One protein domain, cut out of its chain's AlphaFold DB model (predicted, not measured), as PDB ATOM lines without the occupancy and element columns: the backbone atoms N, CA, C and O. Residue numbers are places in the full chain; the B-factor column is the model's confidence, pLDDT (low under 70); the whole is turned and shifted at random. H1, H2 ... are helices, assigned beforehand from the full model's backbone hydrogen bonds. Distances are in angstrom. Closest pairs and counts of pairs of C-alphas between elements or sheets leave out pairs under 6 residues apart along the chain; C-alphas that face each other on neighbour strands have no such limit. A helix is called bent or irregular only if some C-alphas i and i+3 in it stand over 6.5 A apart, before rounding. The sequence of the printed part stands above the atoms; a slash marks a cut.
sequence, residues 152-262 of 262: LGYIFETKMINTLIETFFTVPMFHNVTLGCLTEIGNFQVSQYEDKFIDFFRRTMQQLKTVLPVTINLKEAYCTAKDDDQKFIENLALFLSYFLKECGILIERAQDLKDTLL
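What this domain is: This is residues 152 to 262 of the 262 residues of the protein "Hypothetical protein" of Didymodactylos carnosus (UniProt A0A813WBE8). A long helix, H6, runs along most of an elongated body and makes a loosely formed up-and-down bundle with H3 and H4, each of the three running against the one before it in the chain. The shorter H2 packs on H3 and H4, H5 folds back on the first part of H6 at one end, and the small H1 lies near H4 towards the other end. The printed part has 111 residues, with six named helices in the order H1 to H6 and no named strand, and its class is all helix. It is compact, with a radius of gyration of the C-alphas of 14.0 A and spans of 43 by 27 by 20 A.

Where its parts are: H6, the longest helix, is residues 227 to 253 and measures 37.0 A, from C-alpha 227 at (36.807, 29.329, 31.151) to C-alpha 253 at (2.062, 21.310, 41.061). H4 is residues 191 to 211, 29.8 A, and H3 is residues 172 to 186, 20.9 A. H2 is residues 160 to 168, H5 is residues 218 to 224, and H1 is residues 152 to 156, beginning at C-alpha 152 at (12.026, 8.895, 24.038). H3, H4 and H6 are irregular: C-alphas 173 and 176 are 7.6 A apart, C-alphas 192 and 195 are 8.3 A apart, and C-alphas 246 and 249 are 8.0 A apart. H4 has a kink of 29 degrees near residue 198, and H6 has one of 74 degrees near residue 247.

How they stand to each other: H6 is the hub, touching three other helices. It touches H3, the same way at a shallow tilt of 31 degrees, with the closest C-alphas, those of Thr 183 and Phe 239, 4.7 A apart. With residues 247 to 251 alone, H6 touches H4, opposite ways at a steep tilt of 39 degrees; the closest C-alphas, of Ile 198 and Ile 251, are 6.5 A apart. H5 and H6 form a helical hairpin and only just touch, with 3 pairs of C-alphas within 8 A, the closest being Tyr 222 and Gln 230 at 5.7 A. H2 and H3 are also a helical hairpin, at a shallow tilt of 22 degrees, with the closest C-alphas, of Phe 168 and Phe 174, 5.7 A apart. H4 touches H2 with residues 200 to 207 alone, the same way; the closest C-alphas, of Ile 165 and Thr 204, are 6.2 A apart. H3 and H4 are close but not clearly touching, and so are H1 and H4, where the closest C-alphas, of Phe 156 and Lys 196, are 7.2 A apart. H2 and H6 are apart. Every O i to N i+4 pair is within hydrogen-bond range in H1, H2 and H5, against 9 of 11 in H3, 14 of 17 in H4 and 21 of 23 in H6.

The domain as a whole: The two C-alphas farthest apart, of Gln 192 and Thr 224, are 43.0 A apart. The printed part has no cut and no long link; the link from H4 to H5 is short and the others are tight. The mean pLDDT of the printed part is 87.9, and residues 255 to 262, which end at the chain's last residue, are under 70.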
ATOM      1  N   LEU A 152      12.180   8.553  22.620       86.06
ATOM      2  CA  LEU A 152      12.026   8.895  24.038       86.06
ATOM      3  C   LEU A 152      12.133   7.689  24.984       86.06
ATOM      4  O   LEU A 152      12.593   7.851  26.109       86.06
ATOM      5  N   GLY A 153      11.767   6.485  24.527       88.00
ATOM      6  CA  GLY A 153      11.935   5.255  25.308       88.00
ATOM      7  C   GLY A 153      13.392   5.019  25.725       88.00
ATOM      8  O   GLY A 153      13.661   4.708  26.877       88.00
ATOM      9  N   TYR A 154      14.365   5.301  24.853       87.00
ATOM     10  CA  TYR A 154      15.783   5.175  25.210       87.00
ATOM     11  C   TYR A 154      16.234   6.187  26.271       87.00
ATOM     12  O   TYR A 154      17.137   5.886  27.047       87.00
ATOM     13  N   ILE A 155      15.608   7.365  26.341       89.62
ATOM     14  CA  ILE A 155      15.914   8.386  27.355       89.62
ATOM     15  C   ILE A 155      15.275   8.008  28.694       89.62
ATOM     16  O   ILE A 155      15.946   7.977  29.723       89.62
ATOM     17  N   PHE A 156      13.971   7.732  28.670       90.12
ATOM     18  CA  PHE A 156      13.134   7.671  29.867       90.12
ATOM     19  C   PHE A 156      12.899   6.255  30.400       90.12
ATOM     20  O   PHE A 156      12.434   6.109  31.528       90.12
ATOM     21  N   GLU A 157      13.147   5.207  29.617       89.31
ATOM     22  CA  GLU A 157      12.917   3.804  30.008       89.31
ATOM     23  C   GLU A 157      14.221   3.023  30.222       89.31
ATOM     24  O   GLU A 157      14.183   1.847  30.577       89.31
ATOM     25  N   THR A 158      15.379   3.669  30.059       90.81
ATOM     26  CA  THR A 158      16.700   3.081  30.332       90.81
ATOM     27  C   THR A 158      17.355   3.722  31.557       90.81
ATOM     28  O   THR A 158      16.836   4.663  32.157       90.81
ATOM     29  N   LYS A 159      18.554   3.248  31.917       91.50
ATOM     30  CA  LYS A 159      19.381   3.831  32.985       91.50
ATOM     31  C   LYS A 159      20.116   5.121  32.578       91.50
ATOM     32  O   LYS A 159      20.959   5.589  33.345       91.50
ATOM     33  N   MET A 160      19.847   5.689  31.396       91.38
ATOM     34  CA  MET A 160      20.587   6.840  30.858       91.38
ATOM     35  C   MET A 160      20.578   8.037  31.806       91.38
ATOM     36  O   MET A 160      21.647   8.503  32.198       91.38
ATOM     37  N   ILE A 161      19.391   8.520  32.186       94.25
ATOM     38  CA  ILE A 161      19.247   9.683  33.073       94.25
ATOM     39  C   ILE A 161      20.007   9.449  34.384       94.25
ATOM     40  O   ILE A 161      20.755  10.315  34.830       94.25
ATOM     41  N   ASN A 162      19.875   8.250  34.961       95.06
ATOM     42  CA  ASN A 162      20.563   7.899  36.201       95.06
ATOM     43  C   ASN A 162      22.074   7.942  36.032       95.06
ATOM     44  O   ASN A 162      22.763   8.514  36.863       95.06
ATOM     45  N   THR A 163      22.586   7.393  34.935       94.69
ATOM     46  CA  THR A 163      24.024   7.382  34.666       94.69
ATOM     47  C   THR A 163      24.562   8.801  34.452       94.69
ATOM     48  O   THR A 163      25.627   9.143  34.963       94.69
ATOM     49  N   LEU A 164      23.820   9.666  33.754       96.50
ATOM     50  CA  LEU A 164      24.194  11.071  33.591       96.50
ATOM     51  C   LEU A 164      24.274  11.781  34.950       96.50
ATOM     52  O   LEU A 164      25.309  12.362  35.260       96.50
ATOM     53  N   ILE A 165      23.234  11.686  35.782       96.75
ATOM     54  CA  ILE A 165      23.160  12.411  37.060       96.75
ATOM     55  C   ILE A 165      24.107  11.812  38.112       96.75
ATOM     56  O   ILE A 165      24.934  12.517  38.678       96.75
ATOM     57  N   GLU A 166      24.015  10.511  38.379       95.44
ATOM     58  CA  GLU A 166      24.673   9.875  39.531       95.44
ATOM     59  C   GLU A 166      26.100   9.409  39.236       95.44
ATOM     60  O   GLU A 166      26.853   9.115  40.159       95.44
ATOM     61  N   THR A 167      26.494   9.314  37.961       93.56
ATOM     62  CA  THR A 167      27.867   8.940  37.585       93.56
ATOM     63  C   THR A 167      28.619  10.137  37.030       93.56
ATOM     64  O   THR A 167      29.607  10.563  37.621       93.56
ATOM     65  N   PHE A 168      28.166  10.718  35.918       95.44
ATOM     66  CA  PHE A 168      28.962  11.728  35.215       95.44
ATOM     67  C   PHE A 168      28.874  13.120  35.835       95.44
ATOM     68  O   PHE A 168      29.895  13.795  35.947       95.44
ATOM     69  N   PHE A 169      27.700  13.535  36.310       96.19
ATOM     70  CA  PHE A 169      27.530  14.857  36.913       96.19
ATOM     71  C   PHE A 169      28.211  14.995  38.284       96.19
ATOM     72  O   PHE A 169      28.315  16.098  38.805       96.19
ATOM     73  N   THR A 170      28.708  13.896  38.859       93.75
ATOM     74  CA  THR A 170      29.508  13.902  40.096       93.75
ATOM     75  C   THR A 170      30.991  14.215  39.856       93.75
ATOM     76  O   THR A 170      31.727  14.478  40.807       93.75
ATOM     77  N   VAL A 171      31.456  14.150  38.602       93.75
ATOM     78  CA  VAL A 171      32.879  14.239  38.253       93.75
ATOM     79  C   VAL A 171      33.153  15.546  37.493       93.75
ATOM     80  O   VAL A 171      32.663  15.695  36.369       93.75
ATOM     81  N   PRO A 172      34.018  16.447  38.010       92.81
ATOM     82  CA  PRO A 172      34.232  17.790  37.458       92.81
ATOM     83  C   PRO A 172      34.479  17.861  35.953       92.81
ATOM     84  O   PRO A 172      33.847  18.650  35.258       92.81
ATOM     85  N   MET A 173      35.325  16.977  35.417       92.31
ATOM     86  CA  MET A 173      35.663  16.979  33.987       92.31
ATOM     87  C   MET A 173      34.483  16.663  33.053       92.31
ATOM     88  O   MET A 173      34.592  16.868  31.847       92.31
ATOM     89  N   PHE A 174      33.372  16.139  33.580       95.62
ATOM     90  CA  PHE A 174      32.177  15.812  32.804       95.62
ATOM     91  C   PHE A 174      31.002  16.756  33.082       95.62
ATOM     92  O   PHE A 174      29.979  16.632  32.407       95.62
ATOM     93  N   HIS A 175      31.112  17.706  34.020       95.38
ATOM     94  CA  HIS A 175      29.994  18.569  34.420       95.38
ATOM     95  C   HIS A 175      29.372  19.306  33.232       95.38
ATOM     96  O   HIS A 175      28.166  19.212  33.017       95.38
ATOM     97  N   ASN A 176      30.192  19.981  32.423       94.06
ATOM     98  CA  ASN A 176      29.721  20.779  31.291       94.06
ATOM     99  C   ASN A 176      28.981  19.950  30.234       94.06
ATOM    100  O   ASN A 176      27.863  20.289  29.850       94.06
ATOM    101  N   VAL A 177      29.577  18.845  29.776       93.06
ATOM    102  CA  VAL A 177      28.941  17.990  28.761       93.06
ATOM    103  C   VAL A 177      27.683  17.312  29.309       93.06
ATOM    104  O   VAL A 177      26.678  17.219  28.609       93.06
ATOM    105  N   THR A 178      27.709  16.894  30.578       96.88
ATOM    106  CA  THR A 178      26.576  16.223  31.218       96.88
ATOM    107  C   THR A 178      25.417  17.186  31.398       96.88
ATOM    108  O   THR A 178      24.292  16.842  31.051       96.88
ATOM    109  N   LEU A 179      25.676  18.413  31.851       96.50
ATOM    110  CA  LEU A 179      24.650  19.444  31.981       96.50
ATOM    111  C   LEU A 179      24.059  19.832  30.621       96.50
ATOM    112  O   LEU A 179      22.848  20.016  30.515       96.50
ATOM    113  N   GLY A 180      24.878  19.856  29.565       95.00
ATOM    114  CA  GLY A 180      24.393  19.961  28.189       95.00
ATOM    115  C   GLY A 180      23.408  18.841  27.839       95.00
ATOM    116  O   GLY A 180      22.318  19.112  27.340       95.00
ATOM    117  N   CYS A 181      23.738  17.586  28.165       94.50
ATOM    118  CA  CYS A 181      22.837  16.450  27.938       94.50
ATOM    119  C   CYS A 181      21.525  16.588  28.723       94.50
ATOM    120  O   CYS A 181      20.447  16.385  28.167       94.50
ATOM    121  N   LEU A 182      21.604  16.955  30.003       95.75
ATOM    122  CA  LEU A 182      20.432  17.175  30.852       95.75
ATOM    123  C   LEU A 182      19.564  18.331  30.316       95.75
ATOM    124  O   LEU A 182      18.341  18.243  30.355       95.75
ATOM    125  N   THR A 183      20.175  19.372  29.748       94.12
ATOM    126  CA  THR A 183      19.466  20.500  29.122       94.12
ATOM    127  C   THR A 183      18.673  20.067  27.895       94.12
ATOM    128  O   THR A 183      17.495  20.395  27.787       94.12
ATOM    129  N   GLU A 184      19.277  19.282  27.001       91.12
ATOM    130  CA  GLU A 184      18.570  18.741  25.832       91.12
ATOM    131  C   GLU A 184      17.424  17.805  26.241       91.12
ATOM    132  O   GLU A 184      16.337  17.880  25.671       91.12
ATOM    133  N   ILE A 185      17.626  16.965  27.266       92.12
ATOM    134  CA  ILE A 185      16.565  16.102  27.812       92.12
ATOM    135  C   ILE A 185      15.427  16.942  28.401       92.12
ATOM    136  O   ILE A 185      14.257  16.651  28.166       92.12
ATOM    137  N   GLY A 186      15.761  18.008  29.126       89.69
ATOM    138  CA  GLY A 186      14.796  18.928  29.722       89.69
ATOM    139  C   GLY A 186      13.927  19.693  28.722       89.69
ATOM    140  O   GLY A 186      12.907  20.251  29.114       89.69
ATOM    141  N   ASN A 187      14.307  19.714  27.443       86.81
ATOM    142  CA  ASN A 187      13.623  20.469  26.393       86.81
ATOM    143  C   ASN A 187      12.534  19.658  25.656       86.81
ATOM    144  O   ASN A 187      11.860  20.171  24.762       86.81
ATOM    145  N   PHE A 188      12.352  18.374  25.980       86.12
ATOM    146  CA  PHE A 188      11.308  17.558  25.358       86.12
ATOM    147  C   PHE A 188       9.920  17.887  25.926       86.12
ATOM    148  O   PHE A 188       9.677  17.767  27.120       86.12
ATOM    149  N   GLN A 189       8.967  18.208  25.049       74.56
ATOM    150  CA  GLN A 189       7.572  18.460  25.420       74.56
ATOM    151  C   GLN A 189       6.726  17.195  25.240       74.56
ATOM    152  O   GLN A 189       6.230  16.920  24.144       74.56
ATOM    153  N   VAL A 190       6.592  16.384  26.294       82.00
ATOM    154  CA  VAL A 190       5.888  15.096  26.196       82.00
ATOM    155  C   VAL A 190       5.093  14.798  27.467       82.00
ATOM    156  O   VAL A 190       5.654  14.403  28.485       82.00
ATOM    157  N   SER A 191       3.765  14.916  27.381       83.50
ATOM    158  CA  SER A 191       2.855  14.730  28.522       83.50
ATOM    159  C   SER A 191       2.874  13.314  29.114       83.50
ATOM    160  O   SER A 191       2.655  13.122  30.303       83.50
ATOM    161  N   GLN A 192       3.197  12.296  28.313       87.88
ATOM    162  CA  GLN A 192       3.235  10.902  28.778       87.88
ATOM    163  C   GLN A 192       4.374  10.601  29.774       87.88
ATOM    164  O   GLN A 192       4.416   9.511  30.339       87.88
ATOM    165  N   TYR A 193       5.312  11.534  29.963       88.50
ATOM    166  CA  TYR A 193       6.468  11.377  30.849       88.50
ATOM    167  C   TYR A 193       6.536  12.443  31.952       88.50
ATOM    168  O   TYR A 193       7.591  12.595  32.559       88.50
ATOM    169  N   GLU A 194       5.442  13.159  32.239       89.12
ATOM    170  CA  GLU A 194       5.411  14.236  33.248       89.12
ATOM    171  C   GLU A 194       6.009  13.813  34.601       89.12
ATOM    172  O   GLU A 194       6.916  14.478  35.101       89.12
ATOM    173  N   ASP A 195       5.607  12.658  35.143       88.25
ATOM    174  CA  ASP A 195       6.146  12.143  36.413       88.25
ATOM    175  C   ASP A 195       7.664  11.898  36.355       88.25
ATOM    176  O   ASP A 195       8.391  12.150  37.319       88.25
ATOM    177  N   LYS A 196       8.169  11.444  35.200       90.81
ATOM    178  CA  LYS A 196       9.605  11.223  34.990       90.81
ATOM    179  C   LYS A 196      10.368  12.536  34.865       90.81
ATOM    180  O   LYS A 196      11.511  12.587  35.303       90.81
ATOM    181  N   PHE A 197       9.764  13.591  34.314       90.62
ATOM    182  CA  PHE A 197      10.360  14.930  34.293       90.62
ATOM    183  C   PHE A 197      10.466  15.540  35.687       90.62
ATOM    184  O   PHE A 197      11.483  16.154  36.007       90.62
ATOM    185  N   ILE A 198       9.446  15.341  36.525       89.25
ATOM    186  CA  ILE A 198       9.460  15.779  37.924       89.25
ATOM    187  C   ILE A 198      10.609  15.088  38.672       89.25
ATOM    188  O   ILE A 198      11.420  15.763  39.308       89.25
ATOM    189  N   ASP A 199      10.732  13.761  38.555       90.06
ATOM    190  CA  ASP A 199      11.833  13.017  39.181       90.06
ATOM    191  C   ASP A 199      13.213  13.396  38.618       90.06
ATOM    192  O   ASP A 199      14.160  13.626  39.372       90.06
ATOM    193  N   PHE A 200      13.311  13.542  37.296       92.88
ATOM    194  CA  PHE A 200      14.506  14.010  36.599       92.88
ATOM    195  C   PHE A 200      14.995  15.359  37.139       92.88
ATOM    196  O   PHE A 200      16.177  15.504  37.471       92.88
ATOM    197  N   PHE A 201      14.094  16.336  37.262       92.50
ATOM    198  CA  PHE A 201      14.433  17.656  37.780       92.50
ATOM    199  C   PHE A 201      14.845  17.584  39.248       92.50
ATOM    200  O   PHE A 201      15.891  18.120  39.613       92.50
ATOM    201  N   ARG A 202      14.077  16.855  40.073       91.62
ATOM    202  CA  ARG A 202      14.375  16.641  41.497       91.62
ATOM    203  C   ARG A 202      15.804  16.150  41.691       91.62
ATOM    204  O   ARG A 202      16.575  16.752  42.435       91.62
ATOM    205  N   ARG A 203      16.169  15.076  40.992       93.88
ATOM    206  CA  ARG A 203      17.479  14.430  41.124       93.88
ATOM    207  C   ARG A 203      18.605  15.281  40.553       93.88
ATOM    208  O   ARG A 203      19.669  15.361  41.162       93.88
ATOM    209  N   THR A 204      18.359  15.983  39.446       94.69
ATOM    210  CA  THR A 204      19.331  16.932  38.886       94.69
ATOM    211  C   THR A 204      19.626  18.061  39.873       94.69
ATOM    212  O   THR A 204      20.790  18.363  40.127       94.69
ATOM    213  N   MET A 205      18.596  18.641  40.498       92.69
ATOM    214  CA  MET A 205      18.760  19.704  41.494       92.69
ATOM    215  C   MET A 205      19.432  19.210  42.778       92.69
ATOM    216  O   MET A 205      20.275  19.913  43.333       92.69
ATOM    217  N   GLN A 206      19.113  17.999  43.243       91.69
ATOM    218  CA  GLN A 206      19.801  17.379  44.381       91.69
ATOM    219  C   GLN A 206      21.298  17.216  44.107       91.69
ATOM    220  O   GLN A 206      22.117  17.609  44.938       91.69
ATOM    221  N   GLN A 207      21.661  16.707  42.928       93.75
ATOM    222  CA  GLN A 207      23.060  16.553  42.549       93.75
ATOM    223  C   GLN A 207      23.747  17.913  42.360       93.75
ATOM    224  O   GLN A 207      24.876  18.097  42.817       93.75
ATOM    225  N   LEU A 208      23.056  18.897  41.775       92.69
ATOM    226  CA  LEU A 208      23.572  20.254  41.600       92.69
ATOM    227  C   LEU A 208      23.965  20.896  42.935       92.69
ATOM    228  O   LEU A 208      25.025  21.507  43.001       92.69
ATOM    229  N   LYS A 209      23.187  20.700  44.010       90.50
ATOM    230  CA  LYS A 209      23.515  21.217  45.354       90.50
ATOM    231  C   LYS A 209      24.859  20.697  45.886       90.50
ATOM    232  O   LYS A 209      25.477  21.359  46.716       90.50
ATOM    233  N   THR A 210      25.317  19.535  45.414       90.00
ATOM    234  CA  THR A 210      26.635  18.977  45.772       90.00
ATOM    235  C   THR A 210      27.772  19.538  44.919       90.00
ATOM    236  O   THR A 210      28.899  19.640  45.396       90.00
ATOM    237  N   VAL A 211      27.478  19.922  43.673       88.56
ATOM    238  CA  VAL A 211      28.444  20.492  42.721       88.56
ATOM    239  C   VAL A 211      28.642  21.987  42.968       88.56
ATOM    240  O   VAL A 211      29.762  22.489  42.903       88.56
ATOM    241  N   LEU A 212      27.553  22.696  43.260       87.00
ATOM    242  CA  LEU A 212      27.516  24.138  43.438       87.00
ATOM    243  C   LEU A 212      26.663  24.482  44.671       87.00
ATOM    244  O   LEU A 212      25.433  24.392  44.615       87.00
ATOM    245  N   PRO A 213      27.289  24.886  45.791       84.62
ATOM    246  CA  PRO A 213      26.558  25.277  46.988       84.62
ATOM    247  C   PRO A 213      25.605  26.439  46.701       84.62
ATOM    248  O   PRO A 213      26.007  27.444  46.120       84.62
ATOM    249  N   VAL A 214      24.363  26.353  47.183       82.06
ATOM    250  CA  VAL A 214      23.341  27.406  46.992       82.06
ATOM    251  C   VAL A 214      23.728  28.755  47.610       82.06
ATOM    252  O   VAL A 214      23.194  29.791  47.235       82.06
ATOM    253  N   THR A 215      24.682  28.757  48.540       84.44
ATOM    254  CA  THR A 215      25.202  29.960  49.201       84.44
ATOM    255  C   THR A 215      26.286  30.678  48.392       84.44
ATOM    256  O   THR A 215      26.839  31.667  48.873       84.44
ATOM    257  N   ILE A 216      26.660  30.173  47.211       87.06
ATOM    258  CA  ILE A 216      27.750  30.750  46.421       87.06
ATOM    259  C   ILE A 216      27.379  32.132  45.867       87.06
ATOM    260  O   ILE A 216      26.300  32.348  45.313       87.06
ATOM    261  N   ASN A 217      28.317  33.076  45.945       89.00
ATOM    262  CA  ASN A 217      28.209  34.344  45.234       89.00
ATOM    263  C   ASN A 217      28.584  34.144  43.759       89.00
ATOM    264  O   ASN A 217      29.754  34.245  43.388       89.00
ATOM    265  N   LEU A 218      27.588  33.873  42.911       87.81
ATOM    266  CA  LEU A 218      27.794  33.606  41.482       87.81
ATOM    267  C   LEU A 218      28.520  34.738  40.748       87.81
ATOM    268  O   LEU A 218      29.305  34.463  39.847       87.81
ATOM    269  N   LYS A 219      28.297  36.002  41.129       88.06
ATOM    270  CA  LYS A 219      28.951  37.151  40.485       88.06
ATOM    271  C   LYS A 219      30.462  37.107  40.697       88.06
ATOM    272  O   LYS A 219      31.228  37.251  39.751       88.06
ATOM    273  N   GLU A 220      30.879  36.914  41.941       90.25
ATOM    274  CA  GLU A 220      32.294  36.849  42.305       90.25
ATOM    275  C   GLU A 220      32.955  35.573  41.775       90.25
ATOM    276  O   GLU A 220      34.043  35.637  41.195       90.25
ATOM    277  N   ALA A 221      32.261  34.437  41.896       86.88
ATOM    278  CA  ALA A 221      32.710  33.163  41.351       86.88
ATOM    279  C   ALA A 221      32.943  33.264  39.838       86.88
ATOM    280  O   ALA A 221      34.002  32.878  39.366       86.88
ATOM    281  N   TYR A 222      32.024  33.872  39.083       89.12
ATOM    282  CA  TYR A 222      32.173  34.041  37.637       89.12
ATOM    283  C   TYR A 222      33.354  34.953  37.262       89.12
ATOM    284  O   TYR A 222      34.117  34.635  36.350       89.12
ATOM    285  N   CYS A 223      33.544  36.073  37.970       89.62
ATOM    286  CA  CYS A 223      34.643  37.010  37.699       89.62
ATOM    287  C   CYS A 223      36.037  36.414  37.945       89.62
ATOM    288  O   CYS A 223      37.007  36.887  37.358       89.62
ATOM    289  N   THR A 224      36.137  35.419  38.826       88.56
ATOM    290  CA  THR A 224      37.404  34.781  39.220       88.56
ATOM    291  C   THR A 224      37.575  33.367  38.655       88.56
ATOM    292  O   THR A 224      38.656  32.789  38.758       88.56
ATOM    293  N   ALA A 225      36.525  32.824  38.036       88.50
ATOM    294  CA  ALA A 225      36.477  31.505  37.426       88.50
ATOM    295  C   ALA A 225      37.357  31.395  36.174       88.50
ATOM    296  O   ALA A 225      37.604  32.364  35.456       88.50
ATOM    297  N   LYS A 226      37.783  30.162  35.895       90.25
ATOM    298  CA  LYS A 226      38.403  29.784  34.620       90.25
ATOM    299  C   LYS A 226      37.321  29.546  33.564       90.25
ATOM    300  O   LYS A 226      36.162  29.330  33.909       90.25
ATOM    301  N   ASP A 227      37.717  29.496  32.295       90.62
ATOM    302  CA  ASP A 227      36.807  29.329  31.151       90.62
ATOM    303  C   ASP A 227      35.800  28.175  31.323       90.62
ATOM    304  O   ASP A 227      34.622  28.328  31.006       90.62
ATOM    305  N   ASP A 228      36.231  27.025  31.854       86.56
ATOM    306  CA  ASP A 228      35.357  25.854  32.021       86.56
ATOM    307  C   ASP A 228      34.311  26.044  33.139       86.56
ATOM    308  O   ASP A 228      33.160  25.631  32.991       86.56
ATOM    309  N   ASP A 229      34.670  26.747  34.216       89.25
ATOM    310  CA  ASP A 229      33.756  27.078  35.317       89.25
ATOM    311  C   ASP A 229      32.761  28.178  34.899       89.25
ATOM    312  O   ASP A 229      31.579  28.122  35.241       89.25
ATOM    313  N   GLN A 230      33.201  29.156  34.097       89.56
ATOM    314  CA  GLN A 230      32.305  30.149  33.490       89.56
ATOM    315  C   GLN A 230      31.296  29.480  32.555       89.56
ATOM    316  O   GLN A 230      30.096  29.745  32.642       89.56
ATOM    317  N   LYS A 231      31.770  28.549  31.720       90.50
ATOM    318  CA  LYS A 231      30.923  27.735  30.844       90.50
ATOM    319  C   LYS A 231      29.934  26.881  31.636       90.50
ATOM    320  O   LYS A 231      28.795  26.717  31.205       90.50
ATOM    321  N   PHE A 232      30.329  26.373  32.800       92.44
ATOM    322  CA  PHE A 232      29.420  25.639  33.678       92.44
ATOM    323  C   PHE A 232      28.284  26.529  34.186       92.44
ATOM    324  O   PHE A 232      27.123  26.130  34.120       92.44
ATOM    325  N   ILE A 233      28.598  27.750  34.624       91.38
ATOM    326  CA  ILE A 233      27.593  28.729  35.062       91.38
ATOM    327  C   ILE A 233      26.647  29.099  33.906       91.38
ATOM    328  O   ILE A 233      25.435  29.174  34.107       91.38
ATOM    329  N   GLU A 234      27.170  29.276  32.689       89.31
ATOM    330  CA  GLU A 234      26.360  29.522  31.489       89.31
ATOM    331  C   GLU A 234      25.423  28.342  31.179       89.31
ATOM    332  O   GLU A 234      24.214  28.525  31.022       89.31
ATOM    333  N   ASN A 235      25.954  27.116  31.163       90.31
ATOM    334  CA  ASN A 235      25.168  25.901  30.938       90.31
ATOM    335  C   ASN A 235      24.093  25.707  32.012       90.31
ATOM    336  O   ASN A 235      22.987  25.265  31.705       90.31
ATOM    337  N   LEU A 236      24.386  26.069  33.261       93.12
ATOM    338  CA  LEU A 236      23.416  26.039  34.349       93.12
ATOM    339  C   LEU A 236      22.281  27.037  34.125       93.12
ATOM    340  O   LEU A 236      21.113  26.688  34.308       93.12
ATOM    341  N   ALA A 237      22.603  28.257  33.693       90.19
ATOM    342  CA  ALA A 237      21.592  29.251  33.357       90.19
ATOM    343  C   ALA A 237      20.692  28.765  32.209       90.19
ATOM    344  O   ALA A 237      19.471  28.909  32.298       90.19
ATOM    345  N   LEU A 238      21.268  28.145  31.172       88.81
ATOM    346  CA  LEU A 238      20.515  27.552  30.060       88.81
ATOM    347  C   LEU A 238      19.602  26.417  30.532       88.81
ATOM    348  O   LEU A 238      18.408  26.440  30.230       88.81
ATOM    349  N   PHE A 239      20.137  25.474  31.311       93.25
ATOM    350  CA  PHE A 239      19.379  24.361  31.880       93.25
ATOM    351  C   PHE A 239      18.155  24.857  32.653       93.25
ATOM    352  O   PHE A 239      17.027  24.483  32.333       93.25
ATOM    353  N   LEU A 240      18.367  25.728  33.645       91.44
ATOM    354  CA  LEU A 240      17.291  26.224  34.503       91.44
ATOM    355  C   LEU A 240      16.280  27.053  33.711       91.44
ATOM    356  O   LEU A 240      15.078  26.861  33.871       91.44
ATOM    357  N   SER A 241      16.747  27.940  32.827       89.00
ATOM    358  CA  SER A 241      15.857  28.804  32.042       89.00
ATOM    359  C   SER A 241      14.964  27.994  31.110       89.00
ATOM    360  O   SER A 241      13.768  28.261  31.024       89.00
ATOM    361  N   TYR A 242      15.518  26.994  30.422       87.19
ATOM    362  CA  TYR A 242      14.738  26.148  29.524       87.19
ATOM    363  C   TYR A 242      13.816  25.212  30.292       87.19
ATOM    364  O   TYR A 242      12.623  25.170  29.996       87.19
ATOM    365  N   PHE A 243      14.320  24.529  31.321       88.25
ATOM    366  CA  PHE A 243      13.501  23.588  32.076       88.25
ATOM    367  C   PHE A 243      12.325  24.285  32.765       88.25
ATOM    368  O   PHE A 243      11.192  23.827  32.663       88.25
ATOM    369  N   LEU A 244      12.561  25.417  33.433       88.75
ATOM    370  CA  LEU A 244      11.496  26.152  34.121       88.75
ATOM    371  C   LEU A 244      10.503  26.778  33.140       88.75
ATOM    372  O   LEU A 244       9.315  26.849  33.442       88.75
ATOM    373  N   LYS A 245      10.952  27.193  31.952       87.19
ATOM    374  CA  LYS A 245      10.055  27.702  30.911       87.19
ATOM    375  C   LYS A 245       9.106  26.618  30.395       87.19
ATOM    376  O   LYS A 245       7.921  26.889  30.234       87.19
ATOM    377  N   GLU A 246       9.616  25.419  30.126       82.19
ATOM    378  CA  GLU A 246       8.835  24.351  29.489       82.19
ATOM    379  C   GLU A 246       8.069  23.484  30.505       82.19
ATOM    380  O   GLU A 246       6.938  23.078  30.253       82.19
ATOM    381  N   CYS A 247       8.650  23.242  31.683       83.38
ATOM    382  CA  CYS A 247       8.122  22.343  32.715       83.38
ATOM    383  C   CYS A 247       7.752  23.050  34.033       83.38
ATOM    384  O   CYS A 247       7.376  22.379  34.995       83.38
ATOM    385  N   GLY A 248       7.817  24.385  34.111       82.50
ATOM    386  CA  GLY A 248       7.577  25.136  35.355       82.50
ATOM    387  C   GLY A 248       6.231  24.832  36.014       82.50
ATOM    388  O   GLY A 248       6.174  24.583  37.214       82.50
ATOM    389  N   ILE A 249       5.162  24.722  35.218       83.62
ATOM    390  CA  ILE A 249       3.814  24.385  35.712       83.62
ATOM    391  C   ILE A 249       3.784  22.996  36.372       83.62
ATOM    392  O   ILE A 249       3.063  22.789  37.349       83.62
ATOM    393  N   LEU A 250       4.552  22.030  35.853       83.12
ATOM    394  CA  LEU A 250       4.646  20.689  36.441       83.12
ATOM    395  C   LEU A 250       5.328  20.750  37.809       83.12
ATOM    396  O   LEU A 250       4.867  20.116  38.756       83.12
ATOM    397  N   ILE A 251       6.379  21.566  37.928       82.62
ATOM    398  CA  ILE A 251       7.100  21.751  39.188       82.62
ATOM    399  C   ILE A 251       6.230  22.473  40.226       82.62
ATOM    400  O   ILE A 251       6.199  22.067  41.381       82.62
ATOM    401  N   GLU A 252       5.467  23.496  39.834       83.50
ATOM    402  CA  GLU A 252       4.570  24.222  40.748       83.50
ATOM    403  C   GLU A 252       3.484  23.327  41.366       83.50
ATOM    404  O   GLU A 252       3.056  23.547  42.507       83.50
ATOM    405  N   ARG A 253       3.044  22.310  40.616       80.88
ATOM    406  CA  ARG A 253       2.062  21.310  41.061       80.88
ATOM    407  C   ARG A 253       2.673  20.260  41.990       80.88
ATOM    408  O   ARG A 253       1.957  19.725  42.836       80.88
ATOM    409  N   ALA A 254       3.968  19.987  41.862       79.31
ATOM    410  CA  ALA A 254       4.697  19.066  42.723       79.31
ATOM    411  C   ALA A 254       5.000  19.733  44.077       79.31
ATOM    412  O   ALA A 254       5.936  20.520  44.220       79.31
ATOM    413  N   GLN A 255       4.178  19.441  45.090       69.25
ATOM    414  CA  GLN A 255       4.282  20.078  46.410       69.25
ATOM    415  C   GLN A 255       5.652  19.878  47.082       69.25
ATOM    416  O   GLN A 255       6.091  20.760  47.812       69.25
ATOM    417  N   ASP A 256       6.332  18.768  46.806       69.38
ATOM    418  CA  ASP A 256       7.629  18.387  47.372       69.38
ATOM    419  C   ASP A 256       8.835  19.086  46.715       69.38
ATOM    420  O   ASP A 256       9.924  19.121  47.287       69.38
ATOM    421  N   LEU A 257       8.661  19.672  45.525       69.62
ATOM    422  CA  LEU A 257       9.731  20.383  44.820       69.62
ATOM    423  C   LEU A 257       9.837  21.863  45.194       69.62
ATOM    424  O   LEU A 257      10.848  22.495  44.877       69.62
ATOM    425  N   LYS A 258       8.847  22.411  45.909       64.88
ATOM    426  CA  LYS A 258       8.860  23.811  46.360       64.88
ATOM    427  C   LYS A 258      10.075  24.126  47.232       64.88
ATOM    428  O   LYS A 258      10.726  25.138  47.006       64.88
ATOM    429  N   ASP A 259      10.446  23.210  48.123       64.25
ATOM    430  CA  ASP A 259      11.620  23.355  48.997       64.25
ATOM    431  C   ASP A 259      12.946  23.076  48.267       64.25
ATOM    432  O   ASP A 259      14.030  23.346  48.777       64.25
ATOM    433  N   THR A 260      12.896  22.492  47.063       65.06
ATOM    434  CA  THR A 260      14.097  22.237  46.257       65.06
ATOM    435  C   THR A 260      14.551  23.492  45.506       65.06
ATOM    436  O   THR A 260      15.754  23.636  45.275       65.06
ATOM    437  N   LEU A 261      13.604  24.372  45.155       59.94
ATOM    438  CA  LEU A 261      13.810  25.632  44.429       59.94
ATOM    439  C   LEU A 261      14.062  26.856  45.331       59.94
ATOM    440  O   LEU A 261      14.416  27.913  44.808       59.94
ATOM    441  N   LEU A 262      13.859  26.714  46.643       47.34
ATOM    442  CA  LEU A 262      14.126  27.718  47.680       47.34
ATOM    443  C   LEU A 262      15.428  27.393  48.429       47.34
ATOM    444  O   LEU A 262      16.042  28.355  48.938       47.34
TER     445      LEU A 262